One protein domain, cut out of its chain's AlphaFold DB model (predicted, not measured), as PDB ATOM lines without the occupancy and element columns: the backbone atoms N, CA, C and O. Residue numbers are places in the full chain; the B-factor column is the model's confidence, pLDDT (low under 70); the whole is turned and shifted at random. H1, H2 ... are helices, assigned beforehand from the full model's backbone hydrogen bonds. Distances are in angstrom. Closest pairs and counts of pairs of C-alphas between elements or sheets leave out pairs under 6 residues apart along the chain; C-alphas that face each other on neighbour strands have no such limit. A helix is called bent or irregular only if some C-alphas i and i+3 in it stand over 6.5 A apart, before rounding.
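This is residues 19 to 149 of the 174 residues of an uncharacterized protein of Pseudocohnilembus persalinus (UniProt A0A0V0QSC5). A long bent helix, H2, runs along a rod-shaped model, and H3 folds back beside its second arm as a helical hairpin that makes one end of the rod. At the other end four shorter helices, H1, H4, H5 and H6, gather as a head beside the first arm, with H6 apart from that arm. The printed part has 131 residues with six named helices, H1 to H6 in order along the chain, no named strand, and the class all helix. It is loose, with a radius of gyration of the C-alphas of 20.0 A and spans of 67 by 27 by 23 A.

H2, residues 38 to 74, was assigned as one helix by its hydrogen bonds but is bent: C-alphas 61 and 64 are 6.7 A apart. Its arms, H2a, residues 38 to 61, and H2b, residues 64 to 74, stand at a shallow tilt of 32 degrees; H2a is itself irregular, with C-alphas 56 and 59 6.6 A apart. H2b and H3, residues 83 to 104, form a helical hairpin and touch, opposite ways at a steep tilt of 44 degrees, closest at the C-alphas of Ala 66 and Trp 95, 5.0 A. H3 has a kink of 29 degrees near residue 90, and its residues 95 to 103 alone touch H2a, closest at the C-alphas of Pro 59 and Cys 99, 5.7 A. H3 also touches H1, residues 21 to 28, closest at the C-alphas of Tyr 103 and Tyr 21, 5.5 A. H4, residues 110 to 116, touches H2a at a steep tilt of 51 degrees, closest at the C-alphas of Leu 111 and Leu 47, 6.4 A. H5, residues 121 to 133, touches H4, closest at the C-alphas of Gly 123 and Leu 116, 5.6 A. H6, residues 135 to 147, touches H5, closest at the C-alphas of Trp 138 and Lys 131, 5.2 A. Every O i to N i+4 pair is within hydrogen-bond range in H1, H2b, H4 and H5, against 18 of 20 in H2a, 15 of 18 in H3 and 8 of 9 in H6.

H2a begins at C-alpha 38, (236.225, 193.266, 140.791), and is 34.4 A long from first to last C-alpha; H2b is 15.1 A and H3 31.2 A. H1, 10.8 A long, begins at C-alpha 21, (214.178, 192.774, 149.663). H4 is 10.0 A, H5 18.0 A and H6 18.2 A long, and H6 ends at C-alpha 147, (215.462, 172.574, 145.330).

The two C-alphas farthest apart, those of Gly 80 and Pro 121, are 67.3 A apart. The printed part has no cut and no long link. The mean pLDDT of the printed part is 89.7; residue 77 and residues 79 to 84, of which 83 and 84 belong to H3, are under 70.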
ATOM      1  N   LEU A  19     214.491 185.879 146.151       93.25
ATOM      2  CA  LEU A  19     214.812 186.566 147.406       93.25
ATOM      3  C   LEU A  19     213.863 187.733 147.640       93.25
ATOM      4  O   LEU A  19     213.447 188.398 146.689       93.25
ATOM      5  N   SER A  20     213.513 187.972 148.902       94.31
ATOM      6  CA  SER A  20     212.832 189.208 149.291       94.31
ATOM      7  C   SER A  20     213.827 190.370 149.394       94.31
ATOM      8  O   SER A  20     215.045 190.168 149.434       94.31
ATOM      9  N   TYR A  21     213.319 191.603 149.450       93.38
ATOM     10  CA  TYR A  21     214.178 192.774 149.663       93.38
ATOM     11  C   TYR A  21     214.863 192.722 151.032       93.38
ATOM     12  O   TYR A  21     216.031 193.078 151.142       93.38
ATOM     13  N   GLU A  22     214.154 192.232 152.049       91.81
ATOM     14  CA  GLU A  22     214.686 192.003 153.394       91.81
ATOM     15  C   GLU A  22     215.854 191.008 153.371       91.81
ATOM     16  O   GLU A  22     216.953 191.346 153.799       91.81
ATOM     17  N   GLU A  23     215.654 189.823 152.779       93.25
ATOM     18  CA  GLU A  23     216.697 188.794 152.665       93.25
ATOM     19  C   GLU A  23     217.921 189.318 151.900       93.25
ATOM     20  O   GLU A  23     219.056 188.997 152.235       93.25
ATOM     21  N   TYR A  24     217.708 190.150 150.879       94.00
ATOM     22  CA  TYR A  24     218.792 190.784 150.138       94.00
ATOM     23  C   TYR A  24     219.642 191.726 151.008       94.00
ATOM     24  O   TYR A  24     220.871 191.658 150.939       94.00
ATOM     25  N   PHE A  25     219.019 192.584 151.821       93.00
ATOM     26  CA  PHE A  25     219.763 193.475 152.715       93.00
ATOM     27  C   PHE A  25     220.508 192.698 153.796       93.00
ATOM     28  O   PHE A  25     221.672 192.991 154.053       93.00
ATOM     29  N   GLU A  26     219.899 191.637 154.331       92.62
ATOM     30  CA  GLU A  26     220.587 190.747 155.265       92.62
ATOM     31  C   GLU A  26     221.823 190.084 154.644       92.62
ATOM     32  O   GLU A  26     222.814 189.893 155.343       92.62
ATOM     33  N   ILE A  27     221.801 189.735 153.350       92.94
ATOM     34  CA  ILE A  27     222.986 189.203 152.661       92.94
ATOM     35  C   ILE A  27     224.070 190.273 152.571       92.94
ATOM     36  O   ILE A  27     225.219 189.992 152.909       92.94
ATOM     37  N   ILE A  28     223.724 191.479 152.115       92.69
ATOM     38  CA  ILE A  28     224.706 192.553 151.930       92.69
ATOM     39  C   ILE A  28     225.406 192.907 153.233       92.69
ATOM     40  O   ILE A  28     226.624 193.043 153.230       92.69
ATOM     41  N   ASP A  29     224.671 192.962 154.342       91.44
ATOM     42  CA  ASP A  29     225.248 193.263 155.652       91.44
ATOM     43  C   ASP A  29     226.327 192.252 156.077       91.44
ATOM     44  O   ASP A  29     227.165 192.564 156.923       91.44
ATOM     45  N   THR A  30     226.329 191.043 155.499       89.75
ATOM     46  CA  THR A  30     227.312 189.999 155.830       89.75
ATOM     47  C   THR A  30     228.561 189.993 154.957       89.75
ATOM     48  O   THR A  30     229.573 189.395 155.337       89.75
ATOM     49  N   VAL A  31     228.506 190.623 153.785       90.19
ATOM     50  CA  VAL A  31     229.552 190.532 152.762       90.19
ATOM     51  C   VAL A  31     230.472 191.749 152.861       90.19
ATOM     52  O   VAL A  31     230.017 192.886 152.847       90.19
ATOM     53  N   GLN A  32     231.783 191.516 152.948       85.38
ATOM     54  CA  GLN A  32     232.800 192.573 152.968       85.38
ATOM     55  C   GLN A  32     233.411 192.751 151.575       85.38
ATOM     56  O   GLN A  32     233.893 191.790 150.970       85.38
ATOM     57  N   ASP A  33     233.456 193.997 151.101       80.38
ATOM     58  CA  ASP A  33     233.916 194.347 149.750       80.38
ATOM     59  C   ASP A  33     235.375 193.950 149.468       80.38
ATOM     60  O   ASP A  33     235.710 193.597 148.340       80.38
ATOM     61  N   GLU A  34     236.248 193.958 150.481       84.19
ATOM     62  CA  GLU A  34     237.690 193.696 150.319       84.19
ATOM     63  C   GLU A  34     238.013 192.270 149.850       84.19
ATOM     64  O   GLU A  34     239.085 192.023 149.297       84.19
ATOM     65  N   ARG A  35     237.099 191.320 150.081       86.75
ATOM     66  CA  ARG A  35     237.284 189.905 149.733       86.75
ATOM     67  C   ARG A  35     236.656 189.519 148.398       86.75
ATOM     68  O   ARG A  35     236.871 188.398 147.945       86.75
ATOM     69  N   LEU A  36     235.894 190.419 147.783       90.38
ATOM     70  CA  LEU A  36     235.259 190.181 146.494       90.38
ATOM     71  C   LEU A  36     236.191 190.561 145.346       90.38
ATOM     72  O   LEU A  36     236.880 191.585 145.376       90.38
ATOM     73  N   SER A  37     236.163 189.773 144.274       93.31
ATOM     74  CA  SER A  37     236.790 190.187 143.024       93.31
ATOM     75  C   SER A  37     236.114 191.440 142.447       93.31
ATOM     76  O   SER A  37     234.968 191.778 142.755       93.31
ATOM     77  N   LYS A  38     236.799 192.119 141.517       92.94
ATOM     78  CA  LYS A  38     236.225 193.266 140.791       92.94
ATOM     79  C   LYS A  38     234.919 192.909 140.075       92.94
ATOM     80  O   LYS A  38     234.027 193.747 139.987       92.94
ATOM     81  N   GLU A  39     234.810 191.684 139.562       89.38
ATOM     82  CA  GLU A  39     233.589 191.206 138.913       89.38
ATOM     83  C   GLU A  39     232.465 190.999 139.937       89.38
ATOM     84  O   GLU A  39     231.344 191.454 139.707       89.38
ATOM     85  N   GLY A  40     232.776 190.399 141.090       89.44
ATOM     86  CA  GLY A  40     231.839 190.238 142.202       89.44
ATOM     87  C   GLY A  40     231.274 191.578 142.673       89.44
ATOM     88  O   GLY A  40     230.056 191.752 142.734       89.44
ATOM     89  N   ILE A  41     232.140 192.574 142.881       92.56
ATOM     90  CA  ILE A  41     231.735 193.937 143.259       92.56
ATOM     91  C   ILE A  41     230.780 194.540 142.216       92.56
ATOM     92  O   ILE A  41     229.774 195.155 142.573       92.56
ATOM     93  N   MET A  42     231.052 194.357 140.921       91.38
ATOM     94  CA  MET A  42     230.163 194.855 139.864       91.38
ATOM     95  C   MET A  42     228.794 194.165 139.875       91.38
ATOM     96  O   MET A  42     227.778 194.840 139.698       91.38
ATOM     97  N   LYS A  43     228.736 192.853 140.136       90.75
ATOM     98  CA  LYS A  43     227.465 192.122 140.283       90.75
ATOM     99  C   LYS A  43     226.645 192.661 141.459       90.75
ATOM    100  O   LYS A  43     225.456 192.924 141.285       90.75
ATOM    101  N   PHE A  44     227.272 192.904 142.613       91.88
ATOM    102  CA  PHE A  44     226.598 193.488 143.780       91.88
ATOM    103  C   PHE A  44     226.115 194.922 143.536       91.88
ATOM    104  O   PHE A  44     224.996 195.252 143.921       91.88
ATOM    105  N   LYS A  45     226.891 195.757 142.837       91.56
ATOM    106  CA  LYS A  45     226.462 197.117 142.460       91.56
ATOM    107  C   LYS A  45     225.235 197.108 141.552       91.56
ATOM    108  O   LYS A  45     224.267 197.808 141.836       91.56
ATOM    109  N   ASN A  46     225.243 196.273 140.513       91.62
ATOM    110  CA  ASN A  46     224.091 196.119 139.622       91.62
ATOM    111  C   ASN A  46     222.868 195.596 140.388       91.62
ATOM    112  O   ASN A  46     221.742 196.044 140.172       91.62
ATOM    113  N   LEU A  47     223.083 194.660 141.315       91.19
ATOM    114  CA  LEU A  47     222.016 194.132 142.156       91.19
ATOM    115  C   LEU A  47     221.435 195.203 143.086       91.19
ATOM    116  O   LEU A  47     220.217 195.267 143.266       91.19
ATOM    117  N   HIS A  48     222.295 196.063 143.631       92.50
ATOM    118  CA  HIS A  48     221.901 197.185 144.467       92.50
ATOM    119  C   HIS A  48     221.077 198.212 143.719       92.50
ATOM    120  O   HIS A  48     220.023 198.599 144.209       92.50
ATOM    121  N   GLU A  49     221.486 198.586 142.515       91.56
ATOM    122  CA  GLU A  49     220.712 199.495 141.677       91.56
ATOM    123  C   GLU A  49     219.281 198.976 141.448       91.56
ATOM    124  O   GLU A  49     218.305 199.682 141.709       91.56
ATOM    125  N   ILE A  50     219.131 197.705 141.060       91.12
ATOM    126  CA  ILE A  50     217.811 197.114 140.788       91.12
ATOM    127  C   ILE A  50     216.972 197.016 142.068       91.12
ATOM    128  O   ILE A  50     215.766 197.274 142.043       91.12
ATOM    129  N   ASN A  51     217.577 196.650 143.201       92.19
ATOM    130  CA  ASN A  51     216.863 196.606 144.476       92.19
ATOM    131  C   ASN A  51     216.446 197.989 144.968       92.19
ATOM    132  O   ASN A  51     215.315 198.133 145.421       92.19
ATOM    133  N   SER A  52     217.293 199.001 144.811       91.44
ATOM    134  CA  SER A  52     216.982 200.384 145.174       91.44
ATOM    135  C   SER A  52     215.832 200.945 144.337       91.44
ATOM    136  O   SER A  52     214.911 201.545 144.891       91.44
ATOM    137  N   TYR A  53     215.800 200.670 143.027       91.38
ATOM    138  CA  TYR A  53     214.623 200.983 142.212       91.38
ATOM    139  C   TYR A  53     213.384 200.228 142.695       91.38
ATOM    140  O   TYR A  53     212.322 200.824 142.866       91.38
ATOM    141  N   GLY A  54     213.516 198.929 142.969       88.88
ATOM    142  CA  GLY A  54     212.432 198.114 143.507       88.88
ATOM    143  C   GLY A  54     211.833 198.686 144.793       88.88
ATOM    144  O   GLY A  54     210.612 198.791 144.899       88.88
ATOM    145  N   LEU A  55     212.673 199.146 145.723       91.81
ATOM    146  CA  LEU A  55     212.236 199.772 146.971       91.81
ATOM    147  C   LEU A  55     211.407 201.034 146.742       91.81
ATOM    148  O   LEU A  55     210.396 201.233 147.407       91.81
ATOM    149  N   LEU A  56     211.804 201.864 145.780       92.50
ATOM    150  CA  LEU A  56     211.059 203.072 145.429       92.50
ATOM    151  C   LEU A  56     209.727 202.753 144.738       92.50
ATOM    152  O   LEU A  56     208.747 203.474 144.926       92.50
ATOM    153  N   TYR A  57     209.670 201.676 143.954       93.00
ATOM    154  CA  TYR A  57     208.474 201.311 143.198       93.00
ATOM    155  C   TYR A  57     207.438 200.516 144.001       93.00
ATOM    156  O   TYR A  57     206.249 200.625 143.696       93.00
ATOM    157  N   VAL A  58     207.834 199.746 145.021       93.81
ATOM    158  CA  VAL A  58     206.890 198.965 145.847       93.81
ATOM    159  C   VAL A  58     205.753 199.838 146.407       93.81
ATOM    160  O   VAL A  58     204.601 199.474 146.174       93.81
ATOM    161  N   PRO A  59     205.999 201.007 147.039       95.12
ATOM    162  CA  PRO A  59     204.931 201.874 147.540       95.12
ATOM    163  C   PRO A  59     203.946 202.330 146.460       95.12
ATOM    164  O   PRO A  59     202.749 202.455 146.727       95.12
ATOM    165  N   VAL A  60     204.442 202.562 145.240       95.25
ATOM    166  CA  VAL A  60     203.628 202.983 144.094       95.25
ATOM    167  C   VAL A  60     202.731 201.837 143.632       95.25
ATOM    168  O   VAL A  60     201.535 202.037 143.422       95.25
ATOM    169  N   TYR A  61     203.274 200.623 143.526       93.88
ATOM    170  CA  TYR A  61     202.514 199.448 143.100       93.88
ATOM    171  C   TYR A  61     201.519 198.952 144.147       93.88
ATOM    172  O   TYR A  61     200.473 198.423 143.780       93.88
ATOM    173  N   THR A  62     201.802 199.120 145.439       94.81
ATOM    174  CA  THR A  62     200.910 198.679 146.521       94.81
ATOM    175  C   THR A  62     199.794 199.681 146.813       94.81
ATOM    176  O   THR A  62     198.772 199.301 147.389       94.81
ATOM    177  N   MET A  63     199.933 200.940 146.382       94.50
ATOM    178  CA  MET A  63     198.944 201.992 146.626       94.50
ATOM    179  C   MET A  63     197.543 201.650 146.074       94.50
ATOM    180  O   MET A  63     196.585 201.756 146.843       94.50
ATOM    181  N   PRO A  64     197.355 201.182 144.821       94.25
ATOM    182  CA  PRO A  64     196.030 200.798 144.330       94.25
ATOM    183  C   PRO A  64     195.404 199.655 145.135       94.25
ATOM    184  O   PRO A  64     194.211 199.695 145.428       94.25
ATOM    185  N   PHE A  65     196.196 198.662 145.550       93.25
ATOM    186  CA  PHE A  65     195.705 197.544 146.360       93.25
ATOM    187  C   PHE A  65     195.269 198.000 147.751       93.25
ATOM    188  O   PHE A  65     194.176 197.649 148.196       93.25
ATOM    189  N   ALA A  66     196.073 198.839 148.408       93.31
ATOM    190  CA  ALA A  66     195.716 199.434 149.691       93.31
ATOM    191  C   ALA A  66     194.444 200.286 149.574       93.31
ATOM    192  O   ALA A  66     193.562 200.209 150.433       93.31
ATOM    193  N   PHE A  67     194.296 201.038 148.481       92.00
ATOM    194  CA  PHE A  67     193.104 201.840 148.220       92.00
ATOM    195  C   PHE A  67     191.858 200.970 148.018       92.00
ATOM    196  O   PHE A  67     190.816 201.238 148.619       92.00
ATOM    197  N   LEU A  68     191.959 199.905 147.217       92.62
ATOM    198  CA  LEU A  68     190.859 198.969 146.982       92.62
ATOM    199  C   LEU A  68     190.442 198.248 148.267       92.62
ATOM    200  O   LEU A  68     189.248 198.181 148.554       92.62
ATOM    201  N   LEU A  69     191.403 197.782 149.068       92.00
ATOM    202  CA  LEU A  69     191.140 197.154 150.362       92.00
ATOM    203  C   LEU A  69     190.431 198.123 151.316       92.00
ATOM    204  O   LEU A  69     189.415 197.791 151.921       92.00
ATOM    205  N   THR A  70     190.918 199.359 151.390       91.50
ATOM    206  CA  THR A  70     190.316 200.414 152.214       91.50
ATOM    207  C   THR A  70     188.887 200.725 151.764       91.50
ATOM    208  O   THR A  70     187.988 200.873 152.597       91.50
ATOM    209  N   ARG A  71     188.644 200.778 150.448       88.50
ATOM    210  CA  ARG A  71     187.308 200.988 149.877       88.50
ATOM    211  C   ARG A  71     186.380 199.800 150.131       88.50
ATOM    212  O   ARG A  71     185.197 200.018 150.373       88.50
ATOM    213  N   ALA A  72     186.897 198.574 150.107       89.88
ATOM    214  CA  ALA A  72     186.130 197.373 150.428       89.88
ATOM    215  C   ALA A  72     185.672 197.367 151.896       89.88
ATOM    216  O   ALA A  72     184.528 197.023 152.169       89.88
ATOM    217  N   ILE A  73     186.527 197.818 152.820       88.81
ATOM    218  CA  ILE A  73     186.204 197.916 154.254       88.81
ATOM    219  C   ILE A  73     185.230 199.073 154.535       88.81
ATOM    220  O   ILE A  73     184.260 198.911 155.269       88.81
ATOM    221  N   THR A  74     185.478 200.251 153.958       86.56
ATOM    222  CA  THR A  74     184.709 201.479 154.261       86.56
ATOM    223  C   THR A  74     183.373 201.549 153.506       86.56
ATOM    224  O   THR A  74     182.461 202.269 153.916       86.56
ATOM    225  N   GLY A  75     183.239 200.819 152.396       82.12
ATOM    226  CA  GLY A  75     182.088 200.896 151.500       82.12
ATOM    227  C   GLY A  75     182.113 202.119 150.563       82.12
ATOM    228  O   GLY A  75     183.084 202.881 150.517       82.12
ATOM    229  N   PRO A  76     181.054 202.319 149.752       77.81
ATOM    230  CA  PRO A  76     180.980 203.427 148.805       77.81
ATOM    231  C   PRO A  76     180.821 204.776 149.521       77.81
ATOM    232  O   PRO A  76     179.936 204.956 150.359       77.81
ATOM    233  N   ALA A  77     181.642 205.758 149.141       68.81
ATOM    234  CA  ALA A  77     181.538 207.118 149.656       68.81
ATOM    235  C   ALA A  77     180.204 207.757 149.227       68.81
ATOM    236  O   ALA A  77     179.951 207.957 148.038       68.81
ATOM    237  N   LYS A  78     179.349 208.094 150.197       74.31
ATOM    238  CA  LYS A  78     178.106 208.843 149.967       74.31
ATOM    239  C   LYS A  78     178.360 210.340 150.169       74.31
ATOM    240  O   LYS A  78     179.005 210.726 151.146       74.31
ATOM    241  N   ARG A  79     177.832 211.182 149.268       64.06
ATOM    242  CA  ARG A  79     177.805 212.652 149.410       64.06
ATOM    243  C   ARG A  79     177.036 213.000 150.692       64.06
ATOM    244  O   ARG A  79     175.816 212.962 150.690       64.06
ATOM    245  N   GLY A  80     177.744 213.264 151.790       67.06
ATOM    246  CA  GLY A  80     177.145 213.660 153.072       67.06
ATOM    247  C   GLY A  80     177.642 212.892 154.297       67.06
ATOM    248  O   GLY A  80     177.326 213.289 155.411       67.06
ATOM    249  N   HIS A  81     178.440 211.832 154.131       62.03
ATOM    250  CA  HIS A  81     178.979 211.083 155.269       62.03
ATOM    251  C   HIS A  81     180.442 211.444 155.555       62.03
ATOM    252  O   HIS A  81     181.257 211.571 154.642       62.03
ATOM    253  N   SER A  82     180.807 211.488 156.839       62.94
ATOM    254  CA  SER A  82     182.194 211.566 157.333       62.94
ATOM    255  C   SER A  82     183.111 210.424 156.864       62.94
ATOM    256  O   SER A  82     184.307 210.467 157.142       62.94
ATOM    257  N   GLY A  83     182.595 209.428 156.131       66.00
ATOM    258  CA  GLY A  83     183.345 208.267 155.645       66.00
ATOM    259  C   GLY A  83     184.594 208.610 154.827       66.00
ATOM    260  O   GLY A  83     185.547 207.839 154.834       66.00
ATOM    261  N   TYR A  84     184.658 209.796 154.207       69.38
ATOM    262  CA  TYR A  84     185.875 210.259 153.526       69.38
ATOM    263  C   TYR A  84     187.037 210.548 154.493       69.38
ATOM    264  O   TYR A  84     188.196 210.413 154.112       69.38
ATOM    265  N   ARG A  85     186.749 210.913 155.753       73.31
ATOM    266  CA  ARG A  85     187.773 211.078 156.801       73.31
ATOM    267  C   ARG A  85     188.344 209.717 157.204       73.31
ATOM    268  O   ARG A  85     189.557 209.576 157.296       73.31
ATOM    269  N   ASN A  86     187.479 208.710 157.339       82.62
ATOM    270  CA  ASN A  86     187.890 207.349 157.697       82.62
ATOM    271  C   ASN A  86     188.678 206.661 156.575       82.62
ATOM    272  O   ASN A  86     189.558 205.857 156.870       82.62
ATOM    273  N   LEU A  87     188.406 207.003 155.308       85.50
ATOM    274  CA  LEU A  87     189.133 206.469 154.153       85.50
ATOM    275  C   LEU A  87     190.640 206.728 154.273       85.50
ATOM    276  O   LEU A  87     191.427 205.799 154.151       85.50
ATOM    277  N   TRP A  88     191.050 207.967 154.549       85.38
ATOM    278  CA  TRP A  88     192.471 208.311 154.656       85.38
ATOM    279  C   TRP A  88     193.132 207.704 155.893       85.38
ATOM    280  O   TRP A  88     194.265 207.236 155.804       85.38
ATOM    281  N   THR A  89     192.422 207.638 157.023       89.00
ATOM    282  CA  THR A  89     192.927 206.970 158.232       89.00
ATOM    283  C   THR A  89     193.157 205.479 157.988       89.00
ATOM    284  O   THR A  89     194.249 204.978 158.242       89.00
ATOM    285  N   LEU A  90     192.178 204.769 157.428       90.38
ATOM    286  CA  LEU A  90     192.325 203.349 157.104       90.38
ATOM    287  C   LEU A  90     193.377 203.118 156.013       90.38
ATOM    288  O   LEU A  90     194.143 202.165 156.106       90.38
ATOM    289  N   MET A  91     193.485 204.015 155.030       91.94
ATOM    290  CA  MET A  91     194.543 203.962 154.020       91.94
ATOM    291  C   MET A  91     195.933 204.077 154.656       91.94
ATOM    292  O   MET A  91     196.830 203.328 154.285       91.94
ATOM    293  N   SER A  92     196.105 204.958 155.647       91.25
ATOM    294  CA  SER A  92     197.381 205.113 156.361       91.25
ATOM    295  C   SER A  92     197.789 203.881 157.175       91.25
ATOM    296  O   SER A  92     198.974 203.700 157.425       91.25
ATOM    297  N   LEU A  93     196.839 203.011 157.536       92.69
ATOM    298  CA  LEU A  93     197.108 201.727 158.190       92.69
ATOM    299  C   LEU A  93     197.331 200.603 157.169       92.69
ATOM    300  O   LEU A  93     198.276 199.828 157.281       92.69
ATOM    301  N   ASN A  94     196.483 200.533 156.142       93.44
ATOM    302  CA  ASN A  94     196.527 199.476 155.134       93.44
ATOM    303  C   ASN A  94     197.731 199.604 154.196       93.44
ATOM    304  O   ASN A  94     198.263 198.593 153.742       93.44
ATOM    305  N   TRP A  95     198.165 200.825 153.880       94.88
ATOM    306  CA  TRP A  95     199.245 201.041 152.922       94.88
ATOM    307  C   TRP A  95     200.614 200.574 153.439       94.88
ATOM    308  O   TRP A  95     201.254 199.810 152.718       94.88
ATOM    309  N   PRO A  96     201.046 200.881 154.681       95.19
ATOM    310  CA  PRO A  96     202.251 200.282 155.255       95.19
ATOM    311  C   PRO A  96     202.208 198.753 155.295       95.19
ATOM    312  O   PRO A  96     203.215 198.118 154.999       95.19
ATOM    313  N   LEU A  97     201.049 198.150 155.590       94.06
ATOM    314  CA  LEU A  97     200.884 196.691 155.570       94.06
ATOM    315  C   LEU A  97     201.026 196.115 154.154       94.06
ATOM    316  O   LEU A  97     201.682 195.094 153.962       94.06
ATOM    317  N   ALA A  98     200.455 196.786 153.153       94.50
ATOM    318  CA  ALA A  98     200.608 196.396 151.755       94.50
ATOM    319  C   ALA A  98     202.064 196.549 151.277       94.50
ATOM    320  O   ALA A  98     202.572 195.678 150.576       94.50
ATOM    321  N   CYS A  99     202.756 197.616 151.691       94.62
ATOM    322  CA  CYS A  99     204.187 197.802 151.445       94.62
ATOM    323  C   CYS A  99     205.026 196.711 152.115       94.62
ATOM    324  O   CYS A  99     205.862 196.110 151.452       94.62
ATOM    325  N   TRP A 100     204.773 196.411 153.393       94.25
ATOM    326  CA  TRP A 100     205.433 195.328 154.126       94.25
ATOM    327  C   TRP A 100     205.293 193.989 153.396       94.25
ATOM    328  O   TRP A 100     206.279 193.286 153.172       94.25
ATOM    329  N   PHE A 101     204.078 193.666 152.950       93.62
ATOM    330  CA  PHE A 101     203.845 192.486 152.127       93.62
ATOM    331  C   PHE A 101     204.666 192.532 150.833       93.62
ATOM    332  O   PHE A 101     205.365 191.575 150.522       93.62
ATOM    333  N   GLY A 102     204.657 193.660 150.115       93.38
ATOM    334  CA  GLY A 102     205.445 193.847 148.894       93.38
ATOM    335  C   GLY A 102     206.956 193.680 149.093       93.38
ATOM    336  O   GLY A 102     207.619 193.099 148.238       93.38
ATOM    337  N   TYR A 103     207.502 194.133 150.225       93.44
ATOM    338  CA  TYR A 103     208.927 193.995 150.536       93.44
ATOM    339  C   TYR A 103     209.335 192.573 150.934       93.44
ATOM    340  O   TYR A 103     210.464 192.160 150.661       93.44
ATOM    341  N   THR A 104     208.422 191.823 151.550       92.44
ATOM    342  CA  THR A 104     208.661 190.448 152.015       92.44
ATOM    343  C   THR A 104     208.390 189.393 150.939       92.44
ATOM    344  O   THR A 104     208.810 188.244 151.090       92.44
ATOM    345  N   GLN A 105     207.740 189.757 149.827       92.19
ATOM    346  CA  GLN A 105     207.527 188.832 148.716       92.19
ATOM    347  C   GLN A 105     208.860 188.432 148.059       92.19
ATOM    348  O   GLN A 105     209.651 189.302 147.689       92.19
ATOM    349  N   PRO A 106     209.116 187.126 147.864       92.25
ATOM    350  CA  PRO A 106     210.339 186.663 147.231       92.25
ATOM    351  C   PRO A 106     210.246 186.833 145.706       92.25
ATOM    352  O   PRO A 106     209.321 186.328 145.069       92.25
ATOM    353  N   ILE A 107     211.211 187.540 145.114       91.50
ATOM    354  CA  ILE A 107     211.255 187.856 143.682       91.50
ATOM    355  C   ILE A 107     212.423 187.089 143.047       91.50
ATOM    356  O   ILE A 107     213.566 187.292 143.463       91.50
ATOM    357  N   PRO A 108     212.189 186.213 142.051       92.00
ATOM    358  CA  PRO A 108     213.272 185.562 141.322       92.00
ATOM    359  C   PRO A 108     214.036 186.593 140.499       92.00
ATOM    360  O   PRO A 108     213.436 187.373 139.756       92.00
ATOM    361  N   ARG A 109     215.366 186.600 140.620       90.56
ATOM    362  CA  ARG A 109     216.237 187.428 139.776       90.56
ATOM    363  C   ARG A 109     217.490 186.670 139.414       90.56
ATOM    364  O   ARG A 109     218.129 186.075 140.280       90.56
ATOM    365  N   LYS A 110     217.902 186.804 138.157       90.69
ATOM    366  CA  LYS A 110     219.106 186.149 137.660       90.69
ATOM    367  C   LYS A 110     220.358 186.541 138.448       90.69
ATOM    368  O   LYS A 110     221.157 185.677 138.772       90.69
ATOM    369  N   LEU A 111     220.506 187.813 138.824       90.94
ATOM    370  CA  LEU A 111     221.666 188.261 139.608       90.94
ATOM    371  C   LEU A 111     221.771 187.594 140.989       90.94
ATOM    372  O   LEU A 111     222.882 187.413 141.475       90.94
ATOM    373  N   TYR A 112     220.652 187.212 141.617       92.81
ATOM    374  CA  TYR A 112     220.710 186.445 142.864       92.81
ATOM    375  C   TYR A 112     221.324 185.071 142.614       92.81
ATOM    376  O   TYR A 112     222.226 184.658 143.342       92.81
ATOM    377  N   THR A 113     220.881 184.401 141.549       92.31
ATOM    378  CA  THR A 113     221.451 183.135 141.086       92.31
ATOM    379  C   THR A 113     222.922 183.285 140.719       92.31
ATOM    380  O   THR A 113     223.742 182.521 141.209       92.31
ATOM    381  N   ASP A 114     223.288 184.292 139.928       91.69
ATOM    382  CA  ASP A 114     224.659 184.493 139.448       91.69
ATOM    383  C   ASP A 114     225.654 184.764 140.593       91.69
ATOM    384  O   ASP A 114     226.835 184.469 140.439       91.69
ATOM    385  N   ILE A 115     225.207 185.323 141.725       92.81
ATOM    386  CA  ILE A 115     226.048 185.554 142.913       92.81
ATOM    387  C   ILE A 115     226.065 184.320 143.820       92.81
ATOM    388  O   ILE A 115     227.126 183.850 144.223       92.81
ATOM    389  N   LEU A 116     224.890 183.784 144.161       92.75
ATOM    390  CA  LEU A 116     224.782 182.691 145.129       92.75
ATOM    391  C   LEU A 116     225.179 181.342 144.541       92.75
ATOM    392  O   LEU A 116     225.671 180.495 145.280       92.75
ATOM    393  N   ALA A 117     224.972 181.117 143.247       92.06
ATOM    394  CA  ALA A 117     225.296 179.859 142.590       92.06
ATOM    395  C   ALA A 117     226.700 179.832 141.962       92.06
ATOM    396  O   ALA A 117     227.074 178.831 141.349       92.06
ATOM    397  N   ASP A 118     227.482 180.902 142.120       92.56
ATOM    398  CA  ASP A 118     228.839 180.976 141.585       92.56
ATOM    399  C   ASP A 118     229.750 179.929 142.252       92.56
ATOM    400  O   ASP A 118     229.893 179.884 143.476       92.56
ATOM    401  N   GLN A 119     230.370 179.064 141.449       90.75
ATOM    402  CA  GLN A 119     231.314 178.049 141.932       90.75
ATOM    403  C   GLN A 119     232.702 178.635 142.231       90.75
ATOM    404  O   GLN A 119     233.557 177.941 142.779       90.75
ATOM    405  N   GLY A 120     232.933 179.901 141.878       92.38
ATOM    406  CA  GLY A 120     234.173 180.610 142.139       92.38
ATOM    407  C   GLY A 120     234.441 180.918 143.622       92.38
ATOM    408  O   GLY A 120     233.629 180.622 144.513       92.38
ATOM    409  N   PRO A 121     235.599 181.547 143.901       92.31
ATOM    410  CA  PRO A 121     235.968 181.977 145.248       92.31
ATOM    411  C   PRO A 121     234.982 183.007 145.819       92.31
ATOM    412  O   PRO A 121     234.656 182.929 147.000       92.31
ATOM    413  N   ASP A 122     234.448 183.903 144.982       92.62
ATOM    414  CA  ASP A 122     233.480 184.930 145.390       92.62
ATOM    415  C   ASP A 122     232.169 184.305 145.889       92.62
ATOM    416  O   ASP A 122     231.726 184.596 146.998       92.62
ATOM    417  N   GLY A 123     231.566 183.399 145.111       92.44
ATOM    418  CA  GLY A 123     230.340 182.707 145.521       92.44
ATOM    419  C   GLY A 123     230.531 181.878 146.790       92.44
ATOM    420  O   GLY A 123     229.697 181.912 147.695       92.44
ATOM    421  N   SER A 124     231.669 181.187 146.900       93.62
ATOM    422  CA  SER A 124     232.027 180.428 148.105       93.62
ATOM    423  C   SER A 124     232.167 181.340 149.329       93.62
ATOM    424  O   SER A 124     231.644 181.025 150.397       93.62
ATOM    425  N   TYR A 125     232.808 182.501 149.168       94.12
ATOM    426  CA  TYR A 125     232.943 183.508 150.218       94.12
ATOM    427  C   TYR A 125     231.588 184.071 150.663       94.12
ATOM    428  O   TYR A 125     231.329 184.152 151.866       94.12
ATOM    429  N   VAL A 126     230.704 184.411 149.719       94.06
ATOM    430  CA  VAL A 126     229.358 184.915 150.024       94.06
ATOM    431  C   VAL A 126     228.569 183.871 150.812       94.06
ATOM    432  O   VAL A 126     228.044 184.171 151.884       94.06
ATOM    433  N   ARG A 127     228.540 182.614 150.350       94.00
ATOM    434  CA  ARG A 127     227.811 181.533 151.036       94.00
ATOM    435  C   ARG A 127     228.378 181.240 152.427       94.00
ATOM    436  O   ARG A 127     227.608 181.057 153.368       94.00
ATOM    437  N   GLN A 128     229.702 181.249 152.589       92.38
ATOM    438  CA  GLN A 128     230.340 181.085 153.900       92.38
ATOM    439  C   GLN A 128     230.038 182.251 154.847       92.38
ATOM    440  O   GLN A 128     229.717 182.010 156.009       92.38
ATOM    441  N   SER A 129     230.081 183.490 154.355       92.69
ATOM    442  CA  SER A 129     229.764 184.684 155.148       92.69
ATOM    443  C   SER A 129     228.324 184.650 155.656       92.69
ATOM    444  O   SER A 129     228.094 184.818 156.853       92.69
ATOM    445  N   ILE A 130     227.367 184.316 154.781       93.25
ATOM    446  CA  ILE A 130     225.954 184.169 155.160       93.25
ATOM    447  C   ILE A 130     225.793 183.038 156.184       93.25
ATOM    448  O   ILE A 130     225.122 183.219 157.197       93.25
ATOM    449  N   LYS A 131     226.431 181.881 155.964       91.12
ATOM    450  CA  LYS A 131     226.374 180.739 156.892       91.12
ATOM    451  C   LYS A 131     226.894 181.092 158.287       91.12
ATOM    452  O   LYS A 131     226.302 180.656 159.268       91.12
ATOM    453  N   GLN A 132     227.983 181.855 158.374       90.88
ATOM    454  CA  GLN A 132     228.612 182.221 159.646       90.88
ATOM    455  C   GLN A 132     227.838 183.310 160.394       90.88
ATOM    456  O   GLN A 132     227.663 183.211 161.603       90.88
ATOM    457  N   GLN A 133     227.380 184.346 159.690       91.75
ATOM    458  CA  GLN A 133     226.801 185.531 160.328       91.75
ATOM    459  C   GLN A 133     225.272 185.472 160.442       91.75
ATOM    460  O   GLN A 133     224.695 186.049 161.363       91.75
ATOM    461  N   ARG A 134     224.594 184.785 159.514       92.25
ATOM    462  CA  ARG A 134     223.126 184.696 159.423       92.25
ATOM    463  C   ARG A 134     222.685 183.252 159.130       92.25
ATOM    464  O   ARG A 134     222.111 182.972 158.072       92.25
ATOM    465  N   PRO A 135     222.881 182.306 160.066       89.19
ATOM    466  CA  PRO A 135     222.615 180.888 159.813       89.19
ATOM    467  C   PRO A 135     221.128 180.582 159.547       89.19
ATOM    468  O   PRO A 135     220.800 179.713 158.735       89.19
ATOM    469  N   GLY A 136     220.208 181.352 160.142       88.69
ATOM    470  CA  GLY A 136     218.770 181.239 159.869       88.69
ATOM    471  C   GLY A 136     218.400 181.579 158.418       88.69
ATOM    472  O   GLY A 136     217.577 180.889 157.811       88.69
ATOM    473  N   LEU A 137     219.047 182.597 157.842       90.69
ATOM    474  CA  LEU A 137     218.910 182.946 156.428       90.69
ATOM    475  C   LEU A 137     219.542 181.865 155.546       90.69
ATOM    476  O   LEU A 137     218.915 181.401 154.591       90.69
ATOM    477  N   TRP A 138     220.741 181.399 155.917       92.56
ATOM    478  CA  TRP A 138     221.433 180.322 155.211       92.56
ATOM    479  C   TRP A 138     220.585 179.054 155.106       92.56
ATOM    480  O   TRP A 138     220.502 178.484 154.026       92.56
ATOM    481  N   ARG A 139     219.880 178.640 156.167       89.50
ATOM    482  CA  ARG A 139     218.993 177.464 156.116       89.50
ATOM    483  C   ARG A 139     217.875 177.600 155.082       89.50
ATOM    484  O   ARG A 139     217.516 176.623 154.424       89.50
ATOM    485  N   LYS A 140     217.283 178.791 154.952       91.06
ATOM    486  CA  LYS A 140     216.250 179.043 153.934       91.06
ATOM    487  C   LYS A 140     216.869 178.997 152.536       91.06
ATOM    488  O   LYS A 140     216.322 178.345 151.647       91.06
ATOM    489  N   LEU A 141     218.015 179.652 152.365       91.75
ATOM    490  CA  LEU A 141     218.745 179.728 151.101       91.75
ATOM    491  C   LEU A 141     219.278 178.376 150.627       91.75
ATOM    492  O   LEU A 141     219.063 178.032 149.468       91.75
ATOM    493  N   SER A 142     219.912 177.591 151.500       91.00
ATOM    494  CA  SER A 142     220.457 176.267 151.171       91.00
ATOM    495  C   SER A 142     219.359 175.354 150.639       91.00
ATOM    496  O   SER A 142     219.516 174.744 149.584       91.00
ATOM    497  N   ARG A 143     218.185 175.376 151.283       89.75
ATOM    498  CA  ARG A 143     217.018 174.611 150.848       89.75
ATOM    499  C   ARG A 143     216.514 175.057 149.475       89.75
ATOM    500  O   ARG A 143     216.175 174.208 148.647       89.75
ATOM    501  N   ARG A 144     216.448 176.371 149.218       90.62
ATOM    502  CA  ARG A 144     216.041 176.920 147.907       90.62
ATOM    503  C   ARG A 144     217.036 176.527 146.813       90.62
ATOM    504  O   ARG A 144     216.617 176.011 145.781       90.62
ATOM    505  N   LEU A 145     218.334 176.676 147.079       91.06
ATOM    506  CA  LEU A 145     219.417 176.278 146.179       91.06
ATOM    507  C   LEU A 145     219.366 174.780 145.847       91.06
ATOM    508  O   LEU A 145     219.409 174.406 144.678       91.06
ATOM    509  N   HIS A 146     219.196 173.932 146.863       89.81
ATOM    510  CA  HIS A 146     219.077 172.486 146.689       89.81
ATOM    511  C   HIS A 146     217.834 172.110 145.866       89.81
ATOM    512  O   HIS A 146     217.894 171.268 144.971       89.81
ATOM    513  N   THR A 147     216.699 172.775 146.110       89.44
ATOM    514  CA  THR A 147     215.462 172.574 145.330       89.44
ATOM    515  C   THR A 147     215.656 172.937 143.853       89.44
ATOM    516  O   THR A 147     215.092 172.287 142.975       89.44
ATOM    517  N   GLN A 148     216.503 173.927 143.571       88.31
ATOM    518  CA  GLN A 148     216.885 174.341 142.218       88.31
ATOM    519  C   GLN A 148     218.035 173.515 141.617       88.31
ATOM    520  O   GLN A 148     218.538 173.853 140.549       88.31
ATOM    521  N   LYS A 149     218.402 172.389 142.247       88.75
ATOM    522  CA  LYS A 149     219.446 171.444 141.802       88.75
ATOM    523  C   LYS A 149     220.869 172.010 141.818       88.75
ATOM    524  O   LYS A 149     221.761 171.421 141.206       88.75
TER     525      LYS A 149